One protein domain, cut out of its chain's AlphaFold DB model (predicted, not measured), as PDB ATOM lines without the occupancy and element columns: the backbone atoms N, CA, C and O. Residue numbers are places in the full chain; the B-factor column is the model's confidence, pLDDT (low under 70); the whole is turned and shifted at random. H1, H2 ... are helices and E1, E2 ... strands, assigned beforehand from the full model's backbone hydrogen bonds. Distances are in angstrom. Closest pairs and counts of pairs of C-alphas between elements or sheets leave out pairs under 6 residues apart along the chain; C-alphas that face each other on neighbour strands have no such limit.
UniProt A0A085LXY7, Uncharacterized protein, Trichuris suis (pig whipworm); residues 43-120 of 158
ATOM      1  N   ASN A  43     256.255 302.241 321.790       91.75
ATOM      2  CA  ASN A  43     256.621 302.468 320.394       91.75
ATOM      3  C   ASN A  43     257.394 301.260 319.829       91.75
ATOM      4  O   ASN A  43     258.579 301.097 320.118       91.75
ATOM      5  N   SER A  44     256.728 300.428 319.025       94.25
ATOM      6  CA  SER A  44     257.309 299.235 318.392       94.25
ATOM      7  C   SER A  44     258.033 299.501 317.073       94.25
ATOM      8  O   SER A  44     258.705 298.595 316.573       94.25
ATOM      9  N   LEU A  45     257.965 300.725 316.538       92.75
ATOM     10  CA  LEU A  45     258.589 301.075 315.261       92.75
ATOM     11  C   LEU A  45     260.104 300.797 315.243       92.75
ATOM     12  O   LEU A  45     260.528 300.061 314.354       92.75
ATOM     13  N   PRO A  46     260.916 301.218 316.241       94.12
ATOM     14  CA  PRO A  46     262.359 300.961 316.209       94.12
ATOM     15  C   PRO A  46     262.705 299.464 316.196       94.12
ATOM     16  O   PRO A  46     263.669 299.033 315.562       94.12
ATOM     17  N   THR A  47     261.905 298.640 316.883       94.44
ATOM     18  CA  THR A  47     262.063 297.178 316.881       94.44
ATOM     19  C   THR A  47     261.765 296.599 315.498       94.44
ATOM     20  O   THR A  47     262.501 295.729 315.021       94.44
ATOM     21  N   ALA A  48     260.692 297.068 314.855       95.06
ATOM     22  CA  ALA A  48     260.298 296.632 313.522       95.06
ATOM     23  C   ALA A  48     261.314 297.067 312.456       95.06
ATOM     24  O   ALA A  48     261.757 296.224 311.680       95.06
ATOM     25  N   GLU A  49     261.760 298.325 312.480       95.25
ATOM     26  CA  GLU A  49     262.781 298.869 311.576       95.25
ATOM     27  C   GLU A  49     264.099 298.104 311.683       95.25
ATOM     28  O   GLU A  49     264.666 297.692 310.674       95.25
ATOM     29  N   ARG A  50     264.566 297.817 312.908       95.62
ATOM     30  CA  ARG A  50     265.787 297.025 313.106       95.62
ATOM     31  C   ARG A  50     265.680 295.640 312.473       95.62
ATOM     32  O   ARG A  50     266.647 295.152 311.888       95.62
ATOM     33  N   ARG A  51     264.527 294.976 312.607       95.75
ATOM     34  CA  ARG A  51     264.304 293.665 311.979       95.75
ATOM     35  C   ARG A  51     264.177 293.777 310.463       95.75
ATOM     36  O   ARG A  51     264.671 292.897 309.762       95.75
ATOM     37  N   PHE A  52     263.574 294.853 309.969       95.56
ATOM     38  CA  PHE A  52     263.476 295.121 308.543       95.56
ATOM     39  C   PHE A  52     264.854 295.357 307.913       95.56
ATOM     40  O   PHE A  52     265.160 294.713 306.921       95.56
ATOM     41  N   ALA A  53     265.746 296.124 308.544       96.62
ATOM     42  CA  ALA A  53     267.109 296.336 308.042       96.62
ATOM     43  C   ALA A  53     267.904 295.021 307.876       96.62
ATOM     44  O   ALA A  53     268.659 294.839 306.918       96.62
ATOM     45  N   ILE A  54     267.712 294.061 308.791       95.31
ATOM     46  CA  ILE A  54     268.298 292.712 308.680       95.31
ATOM     47  C   ILE A  54     267.676 291.944 307.504       95.31
ATOM     48  O   ILE A  54     268.377 291.234 306.777       95.31
ATOM     49  N   LEU A  55     266.362 292.071 307.312       94.12
ATOM     50  CA  LEU A  55     265.648 291.456 306.199       94.12
ATOM     51  C   LEU A  55     266.087 292.044 304.848       94.12
ATOM     52  O   LEU A  55     266.328 291.283 303.915       94.12
ATOM     53  N   GLU A  56     266.280 293.357 304.755       94.38
ATOM     54  CA  GLU A  56     266.806 294.024 303.561       94.38
ATOM     55  C   GLU A  56     268.210 293.538 303.208       94.38
ATOM     56  O   GLU A  56     268.518 293.294 302.042       94.38
ATOM     57  N   ASP A  57     269.073 293.333 304.204       95.88
ATOM     58  CA  ASP A  57     270.390 292.742 303.970       95.88
ATOM     59  C   ASP A  57     270.295 291.310 303.419       95.88
ATOM     60  O   ASP A  57     271.073 290.900 302.552       95.88
ATOM     61  N   ARG A  58     269.292 290.547 303.862       93.44
ATOM     62  CA  ARG A  58     268.987 289.230 303.298       93.44
ATOM     63  C   ARG A  58     268.454 289.333 301.866       93.44
ATOM     64  O   ARG A  58     268.826 288.498 301.046       93.44
ATOM     65  N   PHE A  59     267.641 290.338 301.547       94.00
ATOM     66  CA  PHE A  59     267.176 290.600 300.180       94.00
ATOM     67  C   PHE A  59     268.326 290.993 299.253       94.00
ATOM     68  O   PHE A  59     268.402 290.500 298.135       94.00
ATOM     69  N   ARG A  60     269.286 291.794 299.731       95.25
ATOM     70  CA  ARG A  60     270.501 292.120 298.968       95.25
ATOM     71  C   ARG A  60     271.335 290.875 298.654       95.25
ATOM     72  O   ARG A  60     271.842 290.741 297.545       95.25
ATOM     73  N   ARG A  61     271.443 289.943 299.606       95.69
ATOM     74  CA  ARG A  61     272.149 288.660 299.419       95.69
ATOM     75  C   ARG A  61     271.369 287.644 298.583       95.69
ATOM     76  O   ARG A  61     271.977 286.785 297.953       95.69
ATOM     77  N   ASN A  62     270.041 287.722 298.582       92.44
ATOM     78  CA  ASN A  62     269.158 286.877 297.786       92.44
ATOM     79  C   ASN A  62     268.066 287.732 297.112       92.44
ATOM     80  O   ASN A  62     266.960 287.854 297.651       92.44
ATOM     81  N   PRO A  63     268.358 288.302 295.929       92.75
ATOM     82  CA  PRO A  63     267.431 289.194 295.229       92.75
ATOM     83  C   PRO A  63     266.111 288.532 294.821       92.75
ATOM     84  O   PRO A  63     265.092 289.212 294.729       92.75
ATOM     85  N   ILE A  64     266.111 287.211 294.602       90.62
ATOM     86  CA  ILE A  64     264.897 286.448 294.273       90.62
ATOM     87  C   ILE A  64     263.925 286.500 295.455       90.62
ATOM     88  O   ILE A  64     262.767 286.862 295.281       90.62
ATOM     89  N   LEU A  65     264.417 286.249 296.675       89.94
ATOM     90  CA  LEU A  65     263.602 286.348 297.888       89.94
ATOM     91  C   LEU A  65     263.021 287.758 298.081       89.94
ATOM     92  O   LEU A  65     261.870 287.882 298.489       89.94
ATOM     93  N   GLY A  66     263.809 288.802 297.807       92.12
ATOM     94  CA  GLY A  66     263.344 290.190 297.885       92.12
ATOM     95  C   GLY A  66     262.189 290.464 296.924       92.12
ATOM     96  O   GLY A  66     261.133 290.920 297.357       92.12
ATOM     97  N   ARG A  67     262.360 290.094 295.648       93.06
ATOM     98  CA  ARG A  67     261.329 290.232 294.608       93.06
ATOM     99  C   ARG A  67     260.045 289.488 294.966       93.06
ATOM    100  O   ARG A  67     258.961 290.039 294.813       93.06
ATOM    101  N   ASP A  68     260.151 288.249 295.435       91.88
ATOM    102  CA  ASP A  68     258.975 287.429 295.732       91.88
ATOM    103  C   ASP A  68     258.215 287.954 296.967       91.88
ATOM    104  O   ASP A  68     256.981 287.969 296.988       91.88
ATOM    105  N   CYS A  69     258.937 288.431 297.990       92.06
ATOM    106  CA  CYS A  69     258.343 289.133 299.131       92.06
ATOM    107  C   CYS A  69     257.615 290.407 298.690       92.06
ATOM    108  O   CYS A  69     256.470 290.617 299.083       92.06
ATOM    109  N   GLU A  70     258.258 291.242 297.872       92.81
ATOM    110  CA  GLU A  70     257.670 292.474 297.342       92.81
ATOM    111  C   GLU A  70     256.410 292.182 296.518       92.81
ATOM    112  O   GLU A  70     255.370 292.799 296.741       92.81
ATOM    113  N   ALA A  71     256.462 291.182 295.634       93.44
ATOM    114  CA  ALA A  71     255.305 290.734 294.865       93.44
ATOM    115  C   ALA A  71     254.141 290.317 295.778       93.44
ATOM    116  O   ALA A  71     253.000 290.686 295.518       93.44
ATOM    117  N   THR A  72     254.432 289.617 296.880       92.50
ATOM    118  CA  THR A  72     253.420 289.202 297.867       92.50
ATOM    119  C   THR A  72     252.781 290.402 298.572       92.50
ATOM    120  O   THR A  72     251.567 290.440 298.757       92.50
ATOM    121  N   VAL A  73     253.575 291.405 298.961       92.88
ATOM    122  CA  VAL A  73     253.053 292.628 299.595       92.88
ATOM    123  C   VAL A  73     252.201 293.431 298.611       92.88
ATOM    124  O   VAL A  73     251.114 293.883 298.969       92.88
ATOM    125  N   ASN A  74     252.648 293.558 297.362       94.38
ATOM    126  CA  ASN A  74     251.893 294.239 296.311       94.38
ATOM    127  C   ASN A  74     250.582 293.515 295.985       94.38
ATOM    128  O   ASN A  74     249.570 294.173 295.750       94.38
ATOM    129  N   GLU A  75     250.565 292.181 296.039       94.19
ATOM    130  CA  GLU A  75     249.341 291.388 295.917       94.19
ATOM    131  C   GLU A  75     248.333 291.788 297.007       94.19
ATOM    132  O   GLU A  75     247.189 292.113 296.683       94.19
ATOM    133  N   TYR A  76     248.758 291.893 298.275       93.06
ATOM    134  CA  TYR A  76     247.886 292.346 299.371       93.06
ATOM    135  C   TYR A  76     247.299 293.738 299.131       93.06
ATOM    136  O   TYR A  76     246.121 293.955 299.410       93.06
ATOM    137  N   ILE A  77     248.099 294.668 298.606       93.75
ATOM    138  CA  ILE A  77     247.640 296.027 298.292       93.75
ATOM    139  C   ILE A  77     246.639 295.996 297.132       93.75
ATOM    140  O   ILE A  77     245.564 296.583 297.227       93.75
ATOM    141  N   SER A  78     246.950 295.263 296.059       94.50
ATOM    142  CA  SER A  78     246.084 295.163 294.878       94.50
ATOM    143  C   SER A  78     244.726 294.516 295.179       94.50
ATOM    144  O   SER A  78     243.722 294.898 294.586       94.50
ATOM    145  N   MET A  79     244.686 293.583 296.138       91.62
ATOM    146  CA  MET A  79     243.459 292.935 296.615       91.62
ATOM    147  C   MET A  79     242.725 293.744 297.699       91.62
ATOM    148  O   MET A  79     241.720 293.279 298.234       91.62
ATOM    149  N   GLY A  80     243.225 294.927 298.074       88.94
ATOM    150  CA  GLY A  80     242.633 295.762 299.124       88.94
ATOM    151  C   GLY A  80     242.778 295.201 300.546       88.94
ATOM    152  O   GLY A  80     242.120 295.678 301.465       88.94
ATOM    153  N   HIS A  81     243.626 294.190 300.757       88.12
ATOM    154  CA  HIS A  81     243.901 293.605 302.077       88.12
ATOM    155  C   HIS A  81     244.907 294.424 302.891       88.12
ATOM    156  O   HIS A  81     244.970 294.305 304.114       88.12
ATOM    157  N   ALA A  82     245.704 295.249 302.213       91.69
ATOM    158  CA  ALA A  82     246.633 296.186 302.816       91.69
ATOM    159  C   ALA A  82     246.498 297.555 302.147       91.69
ATOM    160  O   ALA A  82     246.141 297.666 300.977       91.69
ATOM    161  N   LYS A  83     246.816 298.605 302.898       91.00
ATOM    162  CA  LYS A  83     246.931 299.971 302.390       91.00
ATOM    163  C   LYS A  83     248.128 300.644 303.036       91.00
ATOM    164  O   LYS A  83     248.592 300.203 304.090       91.00
ATOM    165  N   GLU A  84     248.597 301.717 302.419       90.19
ATOM    166  CA  GLU A  84     249.601 302.573 303.036       90.19
ATOM    167  C   GLU A  84     249.088 303.088 304.389       90.19
ATOM    168  O   GLU A  84     247.923 303.481 304.530       90.19
ATOM    169  N   ALA A  85     249.940 302.999 305.408       86.75
ATOM    170  CA  ALA A  85     249.587 303.426 306.751       86.75
ATOM    171  C   ALA A  85     249.560 304.956 306.819       86.75
ATOM    172  O   ALA A  85     250.465 305.626 306.325       86.75
ATOM    173  N   GLU A  86     248.542 305.511 307.475       83.12
ATOM    174  CA  GLU A  86     248.530 306.938 307.791       83.12
ATOM    175  C   GLU A  86     249.690 307.278 308.743       83.12
ATOM    176  O   GLU A  86     250.072 306.438 309.570       83.12
ATOM    177  N   PRO A  87     250.246 308.502 308.677       79.19
ATOM    178  CA  PRO A  87     251.268 308.940 309.618       79.19
ATOM    179  C   PRO A  87     250.797 308.732 311.059       79.19
ATOM    180  O   PRO A  87     249.680 309.116 311.412       79.19
ATOM    181  N   CYS A  88     251.647 308.140 311.902       71.44
ATOM    182  CA  CYS A  88     251.298 307.877 313.294       71.44
ATOM    183  C   CYS A  88     250.926 309.170 314.025       71.44
ATOM    184  O   CYS A  88     251.791 309.956 314.409       71.44
ATOM    185  N   THR A  89     249.633 309.373 314.267       67.62
ATOM    186  CA  THR A  89     249.156 310.449 315.138       67.62
ATOM    187  C   THR A  89     249.106 309.959 316.585       67.62
ATOM    188  O   THR A  89     248.885 308.783 316.860       67.62
ATOM    189  N   SER A  90     249.280 310.850 317.560       62.66
ATOM    190  CA  SER A  90     249.283 310.479 318.986       62.66
ATOM    191  C   SER A  90     247.936 309.964 319.519       62.66
ATOM    192  O   SER A  90     247.853 309.546 320.672       62.66
ATOM    193  N   ARG A  91     246.866 310.003 318.712       62.00
ATOM    194  CA  ARG A  91     245.492 309.698 319.137       62.00
ATOM    195  C   ARG A  91     245.076 308.237 318.955       62.00
ATOM    196  O   ARG A  91     244.039 307.855 319.493       62.00
ATOM    197  N   THR A  92     245.841 307.419 318.234       71.69
ATOM    198  CA  THR A  92     245.478 306.022 317.939       71.69
ATOM    199  C   THR A  92     246.550 305.031 318.400       71.69
ATOM    200  O   THR A  92     247.738 305.340 318.483       71.69
ATOM    201  N   ARG A  93     246.116 303.810 318.744       85.94
ATOM    202  CA  ARG A  93     247.015 302.693 319.065       85.94
ATOM    203  C   ARG A  93     247.714 302.236 317.786       85.94
ATOM    204  O   ARG A  93     247.037 301.831 316.848       85.94
ATOM    205  N   HIS A  94     249.043 302.256 317.783       89.06
ATOM    206  CA  HIS A  94     249.861 301.766 316.674       89.06
ATOM    207  C   HIS A  94     250.713 300.588 317.129       89.06
ATOM    208  O   HIS A  94     251.245 300.584 318.241       89.06
ATOM    209  N   TRP A  95     250.855 299.594 316.256       93.19
ATOM    210  CA  TRP A  95     251.780 298.492 316.457       93.19
ATOM    211  C   TRP A  95     252.376 298.063 315.123       93.19
ATOM    212  O   TRP A  95     251.644 297.737 314.193       93.19
ATOM    213  N   PHE A  96     253.702 298.047 315.041       94.31
ATOM    214  CA  PHE A  96     254.427 297.644 313.847       94.31
ATOM    215  C   PHE A  96     254.845 296.186 313.976       94.31
ATOM    216  O   PHE A  96     255.573 295.814 314.898       94.31
ATOM    217  N   LEU A  97     254.364 295.355 313.054       95.50
ATOM    218  CA  LEU A  97     254.687 293.936 313.011       95.50
ATOM    219  C   LEU A  97     255.925 293.717 312.138       95.50
ATOM    220  O   LEU A  97     255.874 293.986 310.934       95.50
ATOM    221  N   PRO A  98     257.031 293.193 312.694       95.69
ATOM    222  CA  PRO A  98     258.102 292.667 311.867       95.69
ATOM    223  C   PRO A  98     257.561 291.558 310.968       95.69
ATOM    224  O   PRO A  98     256.686 290.796 311.379       95.69
ATOM    225  N   HIS A  99     258.111 291.422 309.768       93.69
ATOM    226  CA  HIS A  99     257.724 290.360 308.850       93.69
ATOM    227  C   HIS A  99     258.942 289.621 308.301       93.69
ATOM    228  O   HIS A  99     260.075 290.081 308.431       93.69
ATOM    229  N   HIS A 100     258.714 288.447 307.718       90.62
ATOM    230  CA  HIS A 100     259.739 287.691 307.004       90.62
ATOM    231  C   HIS A 100     259.123 286.823 305.904       90.62
ATOM    232  O   HIS A 100     257.983 286.374 306.012       90.62
ATOM    233  N   GLY A 101     259.898 286.576 304.846       88.88
ATOM    234  CA  GLY A 101     259.520 285.652 303.778       88.88
ATOM    235  C   GLY A 101     259.691 284.194 304.205       88.88
ATOM    236  O   GLY A 101     260.780 283.785 304.623       88.88
ATOM    237  N   VAL A 102     258.619 283.414 304.073       85.81
ATOM    238  CA  VAL A 102     258.563 281.972 304.318       85.81
ATOM    239  C   VAL A 102     258.386 281.254 302.986       85.81
ATOM    240  O   VAL A 102     257.403 281.475 302.279       85.81
ATOM    241  N   CYS A 103     259.317 280.361 302.658       82.56
ATOM    242  CA  CYS A 103     259.208 279.479 301.499       82.56
ATOM    243  C   CYS A 103     258.659 278.127 301.949       82.56
ATOM    244  O   CYS A 103     259.188 277.517 302.880       82.56
ATOM    245  N   SER A 104     257.620 277.635 301.281       73.56
ATOM    246  CA  SER A 104     257.139 276.279 301.534       73.56
ATOM    247  C   SER A 104     258.000 275.258 300.789       73.56
ATOM    248  O   SER A 104     258.246 275.416 299.596       73.56
ATOM    249  N   GLN A 105     258.397 274.176 301.465       75.75
ATOM    250  CA  GLN A 105     259.076 273.050 300.813       75.75
ATOM    251  C   GLN A 105     258.173 272.339 299.795       75.75
ATOM    252  O   GLN A 105     258.668 271.812 298.805       75.75
ATOM    253  N   SER A 106     256.850 272.349 300.004       76.25
ATOM    254  CA  SER A 106     255.884 271.697 299.110       76.25
ATOM    255  C   SER A 106     255.475 272.556 297.911       76.25
ATOM    256  O   SER A 106     254.899 272.037 296.959       76.25
ATOM    257  N   LYS A 107     255.764 273.864 297.938       75.19
ATOM    258  CA  LYS A 107     255.526 274.802 296.829       75.19
ATOM    259  C   LYS A 107     256.779 275.658 296.599       75.19
ATOM    260  O   LYS A 107     256.762 276.855 296.910       75.19
ATOM    261  N   PRO A 108     257.878 275.053 296.111       72.31
ATOM    262  CA  PRO A 108     259.109 275.784 295.832       72.31
ATOM    263  C   PRO A 108     258.830 276.917 294.834       72.31
ATOM    264  O   PRO A 108     258.119 276.725 293.852       72.31
ATOM    265  N   GLY A 109     259.352 278.111 295.120       74.00
ATOM    266  CA  GLY A 109     259.129 279.318 294.312       74.00
ATOM    267  C   GLY A 109     257.939 280.189 294.735       74.00
ATOM    268  O   GLY A 109     257.786 281.275 294.195       74.00
ATOM    269  N   LYS A 110     257.118 279.771 295.714       81.94
ATOM    270  CA  LYS A 110     256.106 280.653 296.321       81.94
ATOM    271  C   LYS A 110     256.545 281.104 297.713       81.94
ATOM    272  O   LYS A 110     256.573 280.303 298.652       81.94
ATOM    273  N   VAL A 111     256.844 282.393 297.844       89.31
ATOM    274  CA  VAL A 111     257.082 283.048 299.135       89.31
ATOM    275  C   VAL A 111     255.749 283.493 299.732       89.31
ATOM    276  O   VAL A 111     254.833 283.897 299.024       89.31
ATOM    277  N   ARG A 112     255.618 283.371 301.053       87.75
ATOM    278  CA  ARG A 112     254.545 283.987 301.841       87.75
ATOM    279  C   ARG A 112     255.171 284.944 302.839       87.75
ATOM    280  O   ARG A 112     256.191 284.610 303.437       87.75
ATOM    281  N   VAL A 113     254.553 286.095 303.056       92.62
ATOM    282  CA  VAL A 113     254.997 287.034 304.090       92.62
ATOM    283  C   VAL A 113     254.310 286.668 305.403       92.62
ATOM    284  O   VAL A 113     253.086 286.672 305.495       92.62
ATOM    285  N   ALA A 114     255.099 286.314 306.415       92.69
ATOM    286  CA  ALA A 114     254.611 286.037 307.760       92.69
ATOM    287  C   ALA A 114     254.893 287.232 308.675       92.69
ATOM    288  O   ALA A 114     256.042 287.663 308.798       92.69
ATOM    289  N   PHE A 115     253.850 287.737 309.333       94.94
ATOM    290  CA  PHE A 115     253.935 288.826 310.305       94.94
ATOM    291  C   PHE A 115     254.093 288.264 311.722       94.94
ATOM    292  O   PHE A 115     253.318 287.415 312.158       94.94
ATOM    293  N   ASP A 116     255.102 288.736 312.449       95.56
ATOM    294  CA  ASP A 116     255.439 288.254 313.785       95.56
ATOM    295  C   ASP A 116     254.731 289.077 314.873       95.56
ATOM    296  O   ASP A 116     255.274 290.046 315.406       95.56
ATOM    297  N   ALA A 117     253.515 288.662 315.236       95.38
ATOM    298  CA  ALA A 117     252.752 289.246 316.345       95.38
ATOM    299  C   ALA A 117     253.295 288.895 317.745       95.38
ATOM    300  O   ALA A 117     252.880 289.500 318.738       95.38
ATOM    301  N   SER A 118     254.247 287.958 317.828       95.69
ATOM    302  CA  SER A 118     254.925 287.575 319.069       95.69
ATOM    303  C   SER A 118     256.156 288.436 319.367       95.69
ATOM    304  O   SER A 118     256.677 288.403 320.485       95.69
ATOM    305  N   ALA A 119     256.607 289.241 318.397       96.12
ATOM    306  CA  ALA A 119     257.708 290.170 318.582       96.12
ATOM    307  C   ALA A 119     257.426 291.113 319.761       96.12
ATOM    308  O   ALA A 119     256.410 291.812 319.801       96.12
ATOM    309  N   ARG A 120     258.346 291.128 320.729       96.25
ATOM    310  CA  ARG A 120     258.226 291.936 321.943       96.25
ATOM    311  C   ARG A 120     258.916 293.287 321.784       96.25
ATOM    312  O   ARG A 120     260.064 293.349 321.355       96.25
TER     313      ARG A 120
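Overview. This is residues 43 to 120 of the 158 residues of an uncharacterized protein of Trichuris suis (pig whipworm) (UniProt A0A085LXY7). Two helices, H1 and H2, meet near their ends as a V, and a two-stranded hairpin, E1 and E2, packs mainly on H2; a long loop, residues 84 to 92, sticks out. The 78 printed residues hold H1, H2, E1, E2 in that order, with an antiparallel sheet and mixed class. The whole is elongated, 43 by 27 by 21 A, and only just compact, close to loose, with a radius of gyration of the C-alphas of 13.8 A.

Along the chain. H1, residues 45 to 61, is 24.3 A long from C-alpha 45 at (258.589, 301.075, 315.261). H2, residues 63 to 78, is 22.2 A. E1, residues 99 to 103, is 13.2 A; E2, residues 111 to 115, is 13.0 A and ends at C-alpha 115 at (253.935, 288.826, 310.305).

Arrangement. H1 and H2 touch only at the corner, closest C-alphas Phe 59 and Gly 66, 4.5 A, at a steep tilt of 50 degrees, opposite ways. In both, every O i to N i+4 pair is within hydrogen-bond range. In the hairpin, N 102 and O 112 are 2.8 A apart. The closest C-alphas of H2 and E2, Asp 68 and Val 111, are 5.9 A apart. H1 and E2 are apart.

Size, cuts and confidence. The printed part has no cut. The link H2 to E1, 20 residues, is long. Residues 89 to 91 have pLDDT under 70.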